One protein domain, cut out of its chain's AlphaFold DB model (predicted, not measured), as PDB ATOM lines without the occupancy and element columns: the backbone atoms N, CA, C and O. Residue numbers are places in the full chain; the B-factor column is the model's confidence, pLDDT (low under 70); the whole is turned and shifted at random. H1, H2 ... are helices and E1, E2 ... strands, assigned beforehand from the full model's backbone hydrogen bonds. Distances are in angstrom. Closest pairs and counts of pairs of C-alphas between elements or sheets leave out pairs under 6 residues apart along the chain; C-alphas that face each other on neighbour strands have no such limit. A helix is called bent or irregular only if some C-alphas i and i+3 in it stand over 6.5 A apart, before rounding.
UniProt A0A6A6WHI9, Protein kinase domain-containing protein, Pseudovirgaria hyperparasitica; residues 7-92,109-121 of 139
ATOM      1  N   GLY A   7       2.460  40.388 -10.977       94.31
ATOM      2  CA  GLY A   7       1.926  39.079 -11.362       94.31
ATOM      3  C   GLY A   7       2.955  37.946 -11.425       94.31
ATOM      4  O   GLY A   7       2.603  36.808 -11.130       94.31
ATOM      5  N   GLN A   8       4.230  38.247 -11.706       93.94
ATOM      6  CA  GLN A   8       5.279  37.226 -11.796       93.94
ATOM      7  C   GLN A   8       5.471  36.436 -10.490       93.94
ATOM      8  O   GLN A   8       5.850  35.271 -10.531       93.94
ATOM      9  N   VAL A   9       5.187  37.041  -9.325       93.38
ATOM     10  CA  VAL A   9       5.395  36.392  -8.015       93.38
ATOM     11  C   VAL A   9       4.399  35.264  -7.747       93.38
ATOM     12  O   VAL A   9       4.599  34.470  -6.833       93.38
ATOM     13  N   TYR A  10       3.317  35.206  -8.526       95.56
ATOM     14  CA  TYR A  10       2.281  34.183  -8.423       95.56
ATOM     15  C   TYR A  10       2.510  33.012  -9.387       95.56
ATOM     16  O   TYR A  10       1.753  32.044  -9.359       95.56
ATOM     17  N   ILE A  11       3.571  33.067 -10.198       93.75
ATOM     18  CA  ILE A  11       4.005  31.954 -11.039       93.75
ATOM     19  C   ILE A  11       5.011  31.118 -10.262       93.75
ATOM     20  O   ILE A  11       5.948  31.631  -9.648       93.75
ATOM     21  N   ARG A  12       4.847  29.795 -10.320       94.56
ATOM     22  CA  ARG A  12       5.826  28.875  -9.748       94.56
ATOM     23  C   ARG A  12       7.134  28.973 -10.532       94.56
ATOM     24  O   ARG A  12       7.188  28.604 -11.701       94.56
ATOM     25  N   GLY A  13       8.188  29.433  -9.866       92.44
ATOM     26  CA  GLY A  13       9.515  29.542 -10.467       92.44
ATOM     27  C   GLY A  13      10.106  28.196 -10.900       92.44
ATOM     28  O   GLY A  13       9.673  27.128 -10.461       92.44
ATOM     29  N   LEU A  14      11.132  28.260 -11.743       94.94
ATOM     30  CA  LEU A  14      11.989  27.140 -12.127       94.94
ATOM     31  C   LEU A  14      13.402  27.451 -11.622       94.94
ATOM     32  O   LEU A  14      14.001  28.435 -12.051       94.94
ATOM     33  N   TYR A  15      13.911  26.656 -10.682       95.56
ATOM     34  CA  TYR A  15      15.265  26.811 -10.139       95.56
ATOM     35  C   TYR A  15      16.338  26.293 -11.095       95.56
ATOM     36  O   TYR A  15      17.459  26.791 -11.083       95.56
ATOM     37  N   GLY A  16      15.997  25.313 -11.928       96.94
ATOM     38  CA  GLY A  16      16.894  24.784 -12.941       96.94
ATOM     39  C   GLY A  16      16.359  23.507 -13.559       96.94
ATOM     40  O   GLY A  16      15.269  23.037 -13.228       96.94
ATOM     41  N   GLU A  17      17.158  22.936 -14.442       97.62
ATOM     42  CA  GLU A  17      16.873  21.679 -15.115       97.62
ATOM     43  C   GLU A  17      18.146  20.840 -15.216       97.62
ATOM     44  O   GLU A  17      19.258  21.371 -15.213       97.62
ATOM     45  N   PHE A  18      17.984  19.522 -15.263       97.06
ATOM     46  CA  PHE A  18      19.080  18.575 -15.442       97.06
ATOM     47  C   PHE A  18      18.582  17.307 -16.136       97.06
ATOM     48  O   PHE A  18      17.385  17.023 -16.138       97.06
ATOM     49  N   GLU A  19      19.496  16.535 -16.718       97.81
ATOM     50  CA  GLU A  19      19.183  15.234 -17.311       97.81
ATOM     51  C   GLU A  19      19.628  14.096 -16.390       97.81
ATOM     52  O   GLU A  19      20.716  14.140 -15.813       97.81
ATOM     53  N   LEU A  20      18.797  13.059 -16.288       94.19
ATOM     54  CA  LEU A  20      19.128  11.806 -15.616       94.19
ATOM     55  C   LEU A  20      19.154  10.651 -16.609       94.19
ATOM     56  O   LEU A  20      18.171  10.408 -17.312       94.19
ATOM     57  N   ASP A  21      20.253   9.903 -16.618       94.06
ATOM     58  CA  ASP A  21      20.342   8.639 -17.339       94.06
ATOM     59  C   ASP A  21      19.595   7.535 -16.579       94.06
ATOM     60  O   ASP A  21      19.718   7.382 -15.362       94.06
ATOM     61  N   SER A  22      18.822   6.731 -17.306       86.44
ATOM     62  CA  SER A  22      18.140   5.547 -16.783       86.44
ATOM     63  C   SER A  22      18.232   4.390 -17.783       86.44
ATOM     64  O   SER A  22      18.501   4.626 -18.966       86.44
ATOM     65  N   PRO A  23      17.922   3.146 -17.374       87.38
ATOM     66  CA  PRO A  23      17.849   2.014 -18.299       87.38
ATOM     67  C   PRO A  23      16.889   2.224 -19.482       87.38
ATOM     68  O   PRO A  23      17.054   1.593 -20.521       87.38
ATOM     69  N   THR A  24      15.895   3.109 -19.349       86.44
ATOM     70  CA  THR A  24      14.915   3.411 -20.406       86.44
ATOM     71  C   THR A  24      15.267   4.654 -21.229       86.44
ATOM     72  O   THR A  24      14.454   5.084 -22.043       86.44
ATOM     73  N   GLY A  25      16.441   5.256 -21.013       90.62
ATOM     74  CA  GLY A  25      16.894   6.475 -21.683       90.62
ATOM     75  C   GLY A  25      17.067   7.666 -20.739       90.62
ATOM     76  O   GLY A  25      17.047   7.521 -19.515       90.62
ATOM     77  N   LYS A  26      17.255   8.846 -21.332       95.62
ATOM     78  CA  LYS A  26      17.466  10.115 -20.630       95.62
ATOM     79  C   LYS A  26      16.149  10.784 -20.249       95.62
ATOM     80  O   LYS A  26      15.238  10.858 -21.072       95.62
ATOM     81  N   HIS A  27      16.083  11.322 -19.035       94.12
ATOM     82  CA  HIS A  27      14.925  12.051 -18.517       94.12
ATOM     83  C   HIS A  27      15.305  13.488 -18.175       94.12
ATOM     84  O   HIS A  27      16.134  13.710 -17.292       94.12
ATOM     85  N   LEU A  28      14.675  14.460 -18.841       96.62
ATOM     86  CA  LEU A  28      14.774  15.869 -18.465       96.62
ATOM     87  C   LEU A  28      13.963  16.113 -17.186       96.62
ATOM     88  O   LEU A  28      12.773  15.801 -17.121       96.62
ATOM     89  N   CYS A  29      14.616  16.674 -16.176       96.69
ATOM     90  CA  CYS A  29      14.061  16.927 -14.856       96.69
ATOM     91  C   CYS A  29      14.051  18.428 -14.567       96.69
ATOM     92  O   CYS A  29      15.076  19.092 -14.706       96.69
ATOM     93  N   PHE A  30      12.912  18.947 -14.107       97.12
ATOM     94  CA  PHE A  30      12.743  20.348 -13.726       97.12
ATOM     95  C   PHE A  30      12.729  20.502 -12.206       97.12
ATOM     96  O   PHE A  30      11.961  19.839 -11.505       97.12
ATOM     97  N   VAL A  31      13.561  21.404 -11.693       97.12
ATOM     98  CA  VAL A  31      13.648  21.719 -10.266       97.12
ATOM     99  C   VAL A  31      12.792  22.939  -9.979       97.12
ATOM    100  O   VAL A  31      13.032  24.025 -10.499       97.12
ATOM    101  N   HIS A  32      11.806  22.777  -9.107       95.94
ATOM    102  CA  HIS A  32      10.888  23.838  -8.716       95.94
ATOM    103  C   HIS A  32      10.931  24.072  -7.203       95.94
ATOM    104  O   HIS A  32      11.243  23.135  -6.463       95.94
ATOM    105  N   PRO A  33      10.524  25.262  -6.720       94.81
ATOM    106  CA  PRO A  33      10.258  25.456  -5.304       94.81
ATOM    107  C   PRO A  33       9.235  24.426  -4.806       94.81
ATOM    108  O   PRO A  33       8.279  24.103  -5.538       94.81
ATOM    109  N   PRO A  34       9.404  23.911  -3.577       93.81
ATOM    110  CA  PRO A  34       8.389  23.095  -2.939       93.81
ATOM    111  C   PRO A  34       7.122  23.932  -2.747       93.81
ATOM    112  O   PRO A  34       7.159  25.078  -2.301       93.81
ATOM    113  N   MET A  35       5.992  23.344  -3.116       93.94
ATOM    114  CA  MET A  35       4.674  23.935  -2.918       93.94
ATOM    115  C   MET A  35       3.922  23.089  -1.903       93.94
ATOM    116  O   MET A  35       4.215  21.905  -1.733       93.94
ATOM    117  N   HIS A  36       2.949  23.694  -1.235       94.06
ATOM    118  CA  HIS A  36       2.134  22.996  -0.260       94.06
ATOM    119  C   HIS A  36       1.047  22.166  -0.967       94.06
ATOM    120  O   HIS A  36       1.338  21.223  -1.696       94.06
ATOM    121  N   MET A  37      -0.227  22.473  -0.733       93.50
ATOM    122  CA  MET A  37      -1.352  21.757  -1.332       93.50
ATOM    123  C   MET A  37      -1.986  22.580  -2.454       93.50
ATOM    124  O   MET A  37      -1.837  23.801  -2.508       93.50
ATOM    125  N   THR A  38      -2.723  21.913  -3.334       95.81
ATOM    126  CA  THR A  38      -3.531  22.584  -4.356       95.81
ATOM    127  C   THR A  38      -4.800  23.178  -3.745       95.81
ATOM    128  O   THR A  38      -5.265  22.728  -2.694       95.81
ATOM    129  N   ILE A  39      -5.428  24.142  -4.419       96.50
ATOM    130  CA  ILE A  39      -6.744  24.659  -4.011       96.50
ATOM    131  C   ILE A  39      -7.788  23.535  -3.975       96.50
ATOM    132  O   ILE A  39      -8.630  23.501  -3.080       96.50
ATOM    133  N   ARG A  40      -7.705  22.566  -4.892       96.12
ATOM    134  CA  ARG A  40      -8.561  21.371  -4.884       96.12
ATOM    135  C   ARG A  40      -8.377  20.545  -3.613       96.12
ATOM    136  O   ARG A  40      -9.353  20.113  -3.011       96.12
ATOM    137  N   GLN A  41      -7.133  20.322  -3.195       94.00
ATOM    138  CA  GLN A  41      -6.844  19.631  -1.939       94.00
ATOM    139  C   GLN A  41      -7.354  20.427  -0.739       94.00
ATOM    140  O   GLN A  41      -7.949  19.836   0.158       94.00
ATOM    141  N   LEU A  42      -7.197  21.753  -0.758       93.44
ATOM    142  CA  LEU A  42      -7.709  22.641   0.281       93.44
ATOM    143  C   LEU A  42      -9.235  22.549   0.415       93.44
ATOM    144  O   LEU A  42      -9.749  22.429   1.521       93.44
ATOM    145  N   GLN A  43      -9.963  22.531  -0.705       94.81
ATOM    146  CA  GLN A  43     -11.418  22.364  -0.718       94.81
ATOM    147  C   GLN A  43     -11.867  21.094   0.015       94.81
ATOM    148  O   GLN A  43     -12.872  21.132   0.717       94.81
ATOM    149  N   TYR A  44     -11.121  19.987  -0.070       93.56
ATOM    150  CA  TYR A  44     -11.475  18.752   0.641       93.56
ATOM    151  C   TYR A  44     -11.418  18.860   2.172       93.56
ATOM    152  O   TYR A  44     -12.029  18.029   2.839       93.56
ATOM    153  N   TYR A  45     -10.759  19.879   2.734       89.69
ATOM    154  CA  TYR A  45     -10.790  20.147   4.177       89.69
ATOM    155  C   TYR A  45     -12.061  20.875   4.632       89.69
ATOM    156  O   TYR A  45     -12.361  20.890   5.825       89.69
ATOM    157  N   TYR A  46     -12.830  21.458   3.709       89.31
ATOM    158  CA  TYR A  46     -14.095  22.117   4.020       89.31
ATOM    159  C   TYR A  46     -15.270  21.146   3.827       89.31
ATOM    160  O   TYR A  46     -15.336  20.488   2.784       89.31
ATOM    161  N   PRO A  47     -16.259  21.111   4.744       89.50
ATOM    162  CA  PRO A  47     -17.415  20.214   4.633       89.50
ATOM    163  C   PRO A  47     -18.198  20.355   3.320       89.50
ATOM    164  O   PRO A  47     -18.729  19.383   2.800       89.50
ATOM    165  N   ALA A  48     -18.261  21.571   2.768       93.00
ATOM    166  CA  ALA A  48     -18.980  21.866   1.529       93.00
ATOM    167  C   ALA A  48     -18.120  21.730   0.258       93.00
ATOM    168  O   ALA A  48     -18.590  22.076  -0.825       93.00
ATOM    169  N   HIS A  49     -16.857  21.305   0.384       93.50
ATOM    170  CA  HIS A  49     -15.876  21.260  -0.706       93.50
ATOM    171  C   HIS A  49     -15.708  22.585  -1.462       93.50
ATOM    172  O   HIS A  49     -15.460  22.626  -2.667       93.50
ATOM    173  N   LYS A  50     -15.867  23.694  -0.739       94.00
ATOM    174  CA  LYS A  50     -15.821  25.060  -1.258       94.00
ATOM    175  C   LYS A  50     -14.977  25.915  -0.333       94.00
ATOM    176  O   LYS A  50     -15.020  25.736   0.880       94.00
ATOM    177  N   LEU A  51     -14.249  26.854  -0.927       92.69
ATOM    178  CA  LEU A  51     -13.597  27.916  -0.172       92.69
ATOM    179  C   LEU A  51     -14.661  28.883   0.349       92.69
ATOM    180  O   LEU A  51     -15.689  29.091  -0.305       92.69
ATOM    181  N   ASP A  52     -14.396  29.501   1.493       92.94
ATOM    182  CA  ASP A  52     -15.180  30.649   1.924       92.94
ATOM    183  C   ASP A  52     -14.962  31.854   0.987       92.94
ATOM    184  O   ASP A  52     -14.038  31.906   0.167       92.94
ATOM    185  N   VAL A  53     -15.870  32.827   1.069       95.44
ATOM    186  CA  VAL A  53     -15.838  34.012   0.200       95.44
ATOM    187  C   VAL A  53     -14.526  34.800   0.336       95.44
ATOM    188  O   VAL A  53     -13.992  35.195  -0.704       95.44
ATOM    189  N   PRO A  54     -13.983  35.048   1.546       95.31
ATOM    190  CA  PRO A  54     -12.693  35.718   1.693       95.31
ATOM    191  C   PRO A  54     -11.555  35.008   0.951       95.31
ATOM    192  O   PRO A  54     -10.876  35.629   0.132       95.31
ATOM    193  N   LEU A  55     -11.386  33.704   1.165       92.81
ATOM    194  CA  LEU A  55     -10.297  32.934   0.575       92.81
ATOM    195  C   LEU A  55     -10.444  32.796  -0.942       92.81
ATOM    196  O   LEU A  55      -9.453  32.881  -1.672       92.81
ATOM    197  N   LEU A  56     -11.677  32.648  -1.438       95.94
ATOM    198  CA  LEU A  56     -11.956  32.655  -2.872       95.94
ATOM    199  C   LEU A  56     -11.555  33.989  -3.514       95.94
ATOM    200  O   LEU A  56     -10.887  33.988  -4.546       95.94
ATOM    201  N   LYS A  57     -11.919  35.123  -2.901       97.62
ATOM    202  CA  LYS A  57     -11.545  36.456  -3.403       97.62
ATOM    203  C   LYS A  57     -10.029  36.638  -3.447       97.62
ATOM    204  O   LYS A  57      -9.516  37.096  -4.463       97.62
ATOM    205  N   CYS A  58      -9.317  36.242  -2.390       95.94
ATOM    206  CA  CYS A  58      -7.854  36.295  -2.360       95.94
ATOM    207  C   CYS A  58      -7.221  35.408  -3.444       95.94
ATOM    208  O   CYS A  58      -6.316  35.850  -4.147       95.94
ATOM    209  N   THR A  59      -7.731  34.186  -3.622       96.31
ATOM    210  CA  THR A  59      -7.240  33.255  -4.650       96.31
ATOM    211  C   THR A  59      -7.434  33.834  -6.052       96.31
ATOM    212  O   THR A  59      -6.492  33.865  -6.839       96.31
ATOM    213  N   LEU A  60      -8.632  34.345  -6.358       97.69
ATOM    214  CA  LEU A  60      -8.934  34.941  -7.661       97.69
ATOM    215  C   LEU A  60      -8.111  36.201  -7.926       97.69
ATOM    216  O   LEU A  60      -7.647  36.382  -9.045       97.69
ATOM    217  N   ALA A  61      -7.890  37.048  -6.917       97.88
ATOM    218  CA  ALA A  61      -7.037  38.223  -7.067       97.88
ATOM    219  C   ALA A  61      -5.611  37.829  -7.487       97.88
ATOM    220  O   ALA A  61      -5.078  38.402  -8.431       97.88
ATOM    221  N   ASN A  62      -5.025  36.809  -6.851       97.19
ATOM    222  CA  ASN A  62      -3.690  36.324  -7.208       97.19
ATOM    223  C   ASN A  62      -3.650  35.735  -8.630       97.19
ATOM    224  O   ASN A  62      -2.742  36.057  -9.391       97.19
ATOM    225  N   VAL A  63      -4.655  34.934  -9.010       97.56
ATOM    226  CA  VAL A  63      -4.764  34.359 -10.367       97.56
ATOM    227  C   VAL A  63      -4.910  35.452 -11.425       97.56
ATOM    228  O   VAL A  63      -4.256  35.406 -12.456       97.56
ATOM    229  N   LEU A  64      -5.725  36.480 -11.187       97.94
ATOM    230  CA  LEU A  64      -5.881  37.574 -12.151       97.94
ATOM    231  C   LEU A  64      -4.583  38.373 -12.335       97.94
ATOM    232  O   LEU A  64      -4.267  38.769 -13.455       97.94
ATOM    233  N   GLN A  65      -3.811  38.567 -11.264       97.75
ATOM    234  CA  GLN A  65      -2.499  39.215 -11.345       97.75
ATOM    235  C   GLN A  65      -1.500  38.369 -12.142       97.75
ATOM    236  O   GLN A  65      -0.768  38.908 -12.971       97.75
ATOM    237  N   GLU A  66      -1.475  37.057 -11.905       96.75
ATOM    238  CA  GLU A  66      -0.676  36.095 -12.673       96.75
ATOM    239  C   GLU A  66      -1.040  36.117 -14.162       96.75
ATOM    240  O   GLU A  66      -0.157  36.257 -15.008       96.75
ATOM    241  N   LEU A  67      -2.332  36.090 -14.491       97.50
ATOM    242  CA  LEU A  67      -2.793  36.138 -15.876       97.50
ATOM    243  C   LEU A  67      -2.457  37.447 -16.578       97.50
ATOM    244  O   LEU A  67      -2.087  37.418 -17.748       97.50
ATOM    245  N   SER A  68      -2.562  38.583 -15.885       97.50
ATOM    246  CA  SER A  68      -2.127  39.866 -16.448       97.50
ATOM    247  C   SER A  68      -0.645  39.807 -16.814       97.50
ATOM    248  O   SER A  68      -0.291  40.121 -17.943       97.50
ATOM    249  N   PHE A  69       0.216  39.252 -15.954       97.31
ATOM    250  CA  PHE A  69       1.626  39.061 -16.312       97.31
ATOM    251  C   PHE A  69       1.810  38.135 -17.521       97.31
ATOM    252  O   PHE A  69       2.547  38.467 -18.456       97.31
ATOM    253  N   LEU A  70       1.158  36.967 -17.499       96.69
ATOM    254  CA  LEU A  70       1.294  35.970 -18.556       96.69
ATOM    255  C   LEU A  70       0.885  36.534 -19.918       96.69
ATOM    256  O   LEU A  70       1.591  36.329 -20.905       96.69
ATOM    257  N   HIS A  71      -0.226  37.265 -19.977       97.25
ATOM    258  CA  HIS A  71      -0.759  37.801 -21.225       97.25
ATOM    259  C   HIS A  71      -0.047  39.084 -21.668       97.25
ATOM    260  O   HIS A  71       0.290  39.236 -22.848       97.25
ATOM    261  N   ASP A  72       0.193  40.009 -20.740       96.38
ATOM    262  CA  ASP A  72       0.668  41.350 -21.073       96.38
ATOM    263  C   ASP A  72       2.171  41.364 -21.339       96.38
ATOM    264  O   ASP A  72       2.610  42.054 -22.260       96.38
ATOM    265  N   GLU A  73       2.957  40.546 -20.637       95.81
ATOM    266  CA  GLU A  73       4.414  40.548 -20.784       95.81
ATOM    267  C   GLU A  73       4.979  39.225 -21.292       95.81
ATOM    268  O   GLU A  73       5.717  39.228 -22.276       95.81
ATOM    269  N   ALA A  74       4.616  38.090 -20.682       94.88
ATOM    270  CA  ALA A  74       5.195  36.799 -21.071       94.88
ATOM    271  C   ALA A  74       4.672  36.280 -22.423       94.88
ATOM    272  O   ALA A  74       5.299  35.417 -23.034       94.88
ATOM    273  N   LYS A  75       3.533  36.805 -22.896       96.50
ATOM    274  CA  LYS A  75       2.821  36.384 -24.116       96.50
ATOM    275  C   LYS A  75       2.475  34.890 -24.130       96.50
ATOM    276  O   LYS A  75       2.509  34.241 -25.173       96.50
ATOM    277  N   VAL A  76       2.108  34.354 -22.968       96.62
ATOM    278  CA  VAL A  76       1.756  32.947 -22.751       96.62
ATOM    279  C   VAL A  76       0.293  32.834 -22.340       96.62
ATOM    280  O   VAL A  76      -0.200  33.634 -21.556       96.62
ATOM    281  N   VAL A  77      -0.394  31.801 -22.828       97.00
ATOM    282  CA  VAL A  77      -1.730  31.412 -22.360       97.00
ATOM    283  C   VAL A  77      -1.592  30.117 -21.561       97.00
ATOM    284  O   VAL A  77      -1.168  29.107 -22.115       97.00
ATOM    285  N   HIS A  78      -1.971  30.121 -20.277       95.50
ATOM    286  CA  HIS A  78      -1.859  28.932 -19.411       95.50
ATOM    287  C   HIS A  78      -2.712  27.748 -19.913       95.50
ATOM    288  O   HIS A  78      -2.355  26.588 -19.731       95.50
ATOM    289  N   ALA A  79      -3.863  28.032 -20.533       95.19
ATOM    290  CA  ALA A  79      -4.809  27.075 -21.130       95.19
ATOM    291  C   ALA A  79      -5.480  26.054 -20.179       95.19
ATOM    292  O   ALA A  79      -6.477  25.453 -20.567       95.19
ATOM    293  N   ASN A  80      -5.003  25.884 -18.940       95.06
ATOM    294  CA  ASN A  80      -5.598  24.957 -17.965       95.06
ATOM    295  C   ASN A  80      -5.704  25.525 -16.536       95.06
ATOM    296  O   ASN A  80      -5.034  25.064 -15.610       95.06
ATOM    297  N   ILE A  81      -6.497  26.580 -16.354       95.38
ATOM    298  CA  ILE A  81      -6.700  27.192 -15.034       95.38
ATOM    299  C   ILE A  81      -7.777  26.408 -14.290       95.38
ATOM    300  O   ILE A  81      -8.972  26.582 -14.529       95.38
ATOM    301  N   ASP A  82      -7.350  25.546 -13.371       95.62
ATOM    302  CA  ASP A  82      -8.243  24.769 -12.523       95.62
ATOM    303  C   ASP A  82      -7.700  24.657 -11.085       95.62
ATOM    304  O   ASP A  82      -6.493  24.788 -10.865       95.62
ATOM    305  N   PRO A  83      -8.555  24.387 -10.078       96.50
ATOM    306  CA  PRO A  83      -8.135  24.295  -8.676       96.50
ATOM    307  C   PRO A  83      -7.015  23.282  -8.384       96.50
ATOM    308  O   PRO A  83      -6.383  23.357  -7.334       96.50
ATOM    309  N   GLY A  84      -6.794  22.302  -9.263       96.44
ATOM    310  CA  GLY A  84      -5.705  21.330  -9.179       96.44
ATOM    311  C   GLY A  84      -4.341  21.883  -9.595       96.44
ATOM    312  O   GLY A  84      -3.339  21.373  -9.109       96.44
ATOM    313  N   ASN A  85      -4.298  22.942 -10.410       96.94
ATOM    314  CA  ASN A  85      -3.049  23.569 -10.865       96.94
ATOM    315  C   ASN A  85      -2.690  24.835 -10.081       96.94
ATOM    316  O   ASN A  85      -1.590  25.358 -10.225       96.94
ATOM    317  N   ILE A  86      -3.588  25.317  -9.218       97.12
ATOM    318  CA  ILE A  86      -3.319  26.443  -8.320       97.12
ATOM    319  C   ILE A  86      -2.808  25.879  -6.995       97.12
ATOM    320  O   ILE A  86      -3.534  25.166  -6.298       97.12
ATOM    321  N   MET A  87      -1.561  26.190  -6.648       96.12
ATOM    322  CA  MET A  87      -0.888  25.680  -5.452       96.12
ATOM    323  C   MET A  87      -0.634  26.782  -4.429       96.12
ATOM    324  O   MET A  87      -0.304  27.911  -4.785       96.12
ATOM    325  N   LEU A  88      -0.738  26.432  -3.148       94.75
ATOM    326  CA  LEU A  88      -0.313  27.295  -2.052       94.75
ATOM    327  C   LEU A  88       1.209  27.241  -1.897       94.75
ATOM    328  O   LEU A  88       1.812  26.171  -2.004       94.75
ATOM    329  N   THR A  89       1.825  28.380  -1.600       93.25
ATOM    330  CA  THR A  89       3.231  28.427  -1.198       93.25
ATOM    331  C   THR A  89       3.410  27.835   0.197       93.25
ATOM    332  O   THR A  89       2.486  27.807   1.016       93.25
ATOM    333  N   VAL A  90       4.616  27.348   0.475       92.56
ATOM    334  CA  VAL A  90       5.037  27.035   1.840       92.56
ATOM    335  C   VAL A  90       5.405  28.354   2.521       92.56
ATOM    336  O   VAL A  90       6.192  29.122   1.983       92.56
ATOM    337  N   HIS A  91       4.768  28.657   3.654       88.25
ATOM    338  CA  HIS A  91       5.053  29.872   4.430       88.25
ATOM    339  C   HIS A  91       6.126  29.635   5.500       88.25
ATOM    340  O   HIS A  91       6.921  30.521   5.791       88.25
ATOM    341  N   ASP A  92       6.107  28.454   6.118       89.69
ATOM    342  CA  ASP A  92       7.041  28.054   7.166       89.69
ATOM    343  C   ASP A  92       7.907  26.906   6.644       89.69
ATOM    344  O   ASP A  92       7.448  25.769   6.542       89.69
ATOM    345  N   PRO A 109       5.954   3.717   2.122       94.00
ATOM    346  CA  PRO A 109       5.784   2.418   1.490       94.00
ATOM    347  C   PRO A 109       6.221   2.443   0.027       94.00
ATOM    348  O   PRO A 109       5.756   3.276  -0.758       94.00
ATOM    349  N   ALA A 110       7.084   1.503  -0.339       93.62
ATOM    350  CA  ALA A 110       7.629   1.384  -1.678       93.62
ATOM    351  C   ALA A 110       7.239   0.042  -2.302       93.62
ATOM    352  O   ALA A 110       7.228  -0.998  -1.643       93.62
ATOM    353  N   LYS A 111       6.920   0.065  -3.596       92.06
ATOM    354  CA  LYS A 111       6.710  -1.127  -4.412       92.06
ATOM    355  C   LYS A 111       7.905  -1.300  -5.342       92.06
ATOM    356  O   LYS A 111       8.029  -0.573  -6.327       92.06
ATOM    357  N   VAL A 112       8.749  -2.280  -5.033       90.69
ATOM    358  CA  VAL A 112       9.807  -2.753  -5.933       90.69
ATOM    359  C   VAL A 112       9.144  -3.619  -7.002       90.69
ATOM    360  O   VAL A 112       8.417  -4.556  -6.670       90.69
ATOM    361  N   MET A 113       9.297  -3.255  -8.275       83.56
ATOM    362  CA  MET A 113       8.708  -4.021  -9.381       83.56
ATOM    363  C   MET A 113       9.691  -5.014  -9.994       83.56
ATOM    364  O   MET A 113       9.286  -6.116 -10.351       83.56
ATOM    365  N   ASP A 114      10.954  -4.617 -10.091       83.12
ATOM    366  CA  ASP A 114      12.096  -5.363 -10.615       83.12
ATOM    367  C   ASP A 114      13.388  -4.665 -10.137       83.12
ATOM    368  O   ASP A 114      13.325  -3.723  -9.341       83.12
ATOM    369  N   ASP A 115      14.550  -5.083 -10.645       79.25
ATOM    370  CA  ASP A 115      15.855  -4.492 -10.307       79.25
ATOM    371  C   ASP A 115      16.061  -3.068 -10.872       79.25
ATOM    372  O   ASP A 115      17.095  -2.446 -10.636       79.25
ATOM    373  N   THR A 116      15.099  -2.533 -11.634       77.75
ATOM    374  CA  THR A 116      15.230  -1.260 -12.362       77.75
ATOM    375  C   THR A 116      14.320  -0.156 -11.837       77.75
ATOM    376  O   THR A 116      14.628   1.024 -12.023       77.75
ATOM    377  N   ARG A 117      13.201  -0.498 -11.181       83.19
ATOM    378  CA  ARG A 117      12.211   0.495 -10.749       83.19
ATOM    379  C   ARG A 117      11.597   0.212  -9.384       83.19
ATOM    380  O   ARG A 117      10.947  -0.807  -9.150       83.19
ATOM    381  N   THR A 118      11.660   1.239  -8.539       89.31
ATOM    382  CA  THR A 118      10.921   1.326  -7.277       89.31
ATOM    383  C   THR A 118       9.907   2.463  -7.348       89.31
ATOM    384  O   THR A 118      10.241   3.577  -7.740       89.31
ATOM    385  N   ILE A 119       8.653   2.182  -6.986       89.62
ATOM    386  CA  ILE A 119       7.582   3.182  -6.903       89.62
ATOM    387  C   ILE A 119       7.343   3.511  -5.435       89.62
ATOM    388  O   ILE A 119       6.921   2.644  -4.673       89.62
ATOM    389  N   TYR A 120       7.549   4.766  -5.056       90.81
ATOM    390  CA  TYR A 120       7.303   5.249  -3.701       90.81
ATOM    391  C   TYR A 120       5.895   5.825  -3.582       90.81
ATOM    392  O   TYR A 120       5.425   6.557  -4.459       90.81
ATOM    393  N   ARG A 121       5.207   5.517  -2.483       92.31
ATOM    394  CA  ARG A 121       3.978   6.220  -2.120       92.31
ATOM    395  C   ARG A 121       4.340   7.624  -1.649       92.31
ATOM    396  O   ARG A 121       5.161   7.772  -0.760       92.31
TER     397      ARG A 121
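AT A GLANCE: This is residues 7 to 92 and 109 to 121 of the 139 residues of the protein "Protein kinase domain-containing protein" of Pseudovirgaria hyperparasitica (UniProt A0A6A6WHI9). The model is a loose, open frame: the long helix H3 runs along one side with the short H1 on it, the two-stranded hairpin of E1 and E2 reaches away from H3 as an arm, and the small sheet of E3 and E4 lies between them. Beyond the cut, a second small hairpin, E5 and E6, lies apart from the other named elements. The printed part has 99 residues with three named helices and six named strands, in the order H1 E1 E2 E3 H2 H3 E4 E5 E6; its three sheets, each of two strands, are antiparallel. The class is mixed, helices and strands. The whole is loose, with a radius of gyration of the C-alphas of 17.8 A, and spans 51 by 39 by 28 A.

HOW THE PARTS SIT: H1, residues 7 to 10, touches residues 62 to 70 of H3, residues 53 to 74; their closest C-alphas, those of Gly 7 and Glu 66, are 4.2 A apart. E1, residues 16 to 22, and E2, residues 25 to 31, form a hairpin, antiparallel at 154 degrees, with N 20 and O 27 within hydrogen-bond range at 2.9 A. Both strands are apart from H3. E3, residues 35 to 38, is the antiparallel neighbour of E4, residues 87 to 89, at 145 degrees; N 36 and O 88 are 2.8 A apart. H2, residues 39 to 43, follows E3 directly and is apart from H3. E5, residues 110 to 112, and E6, residues 118 to 120, form a hairpin, antiparallel at 165 degrees, with N 111 and O 119 at 2.8 A. In H2 every O i to N i+4 pair is within hydrogen-bond range, in H3 17 of 18 are, and H1 is too short for such a pair.

IN THESE COORDINATES: H1 begins at C-alpha 7, at (1.926, 39.079, -11.362), and is 5.7 A long. E1 measures 19.7 A, E2 19.3 A, E3 8.4 A and H2 6.2 A. H3 runs 30.0 A from C-alpha 53, at (-15.838, 34.012, 0.200), to C-alpha 74. It is neither bent nor irregular, but only just: C-alphas 71 and 74 are 6.0 A apart. E4 is 6.5 A long, E5 6.3 A and E6 6.4 A, ending at C-alpha 120, at (7.303, 5.249, -3.701).

THE WHOLE: The two C-alphas farthest apart, those of Val 53 and Asp 115, are 51.0 A apart. Residues 93 to 108 are not printed, and C-alphas 92 and 109 are 26.3 A apart across this cut. The link from H3 to E4, residues 75 to 86, is long. The mean pLDDT of the printed part is 93.9, and no printed residue is under 70.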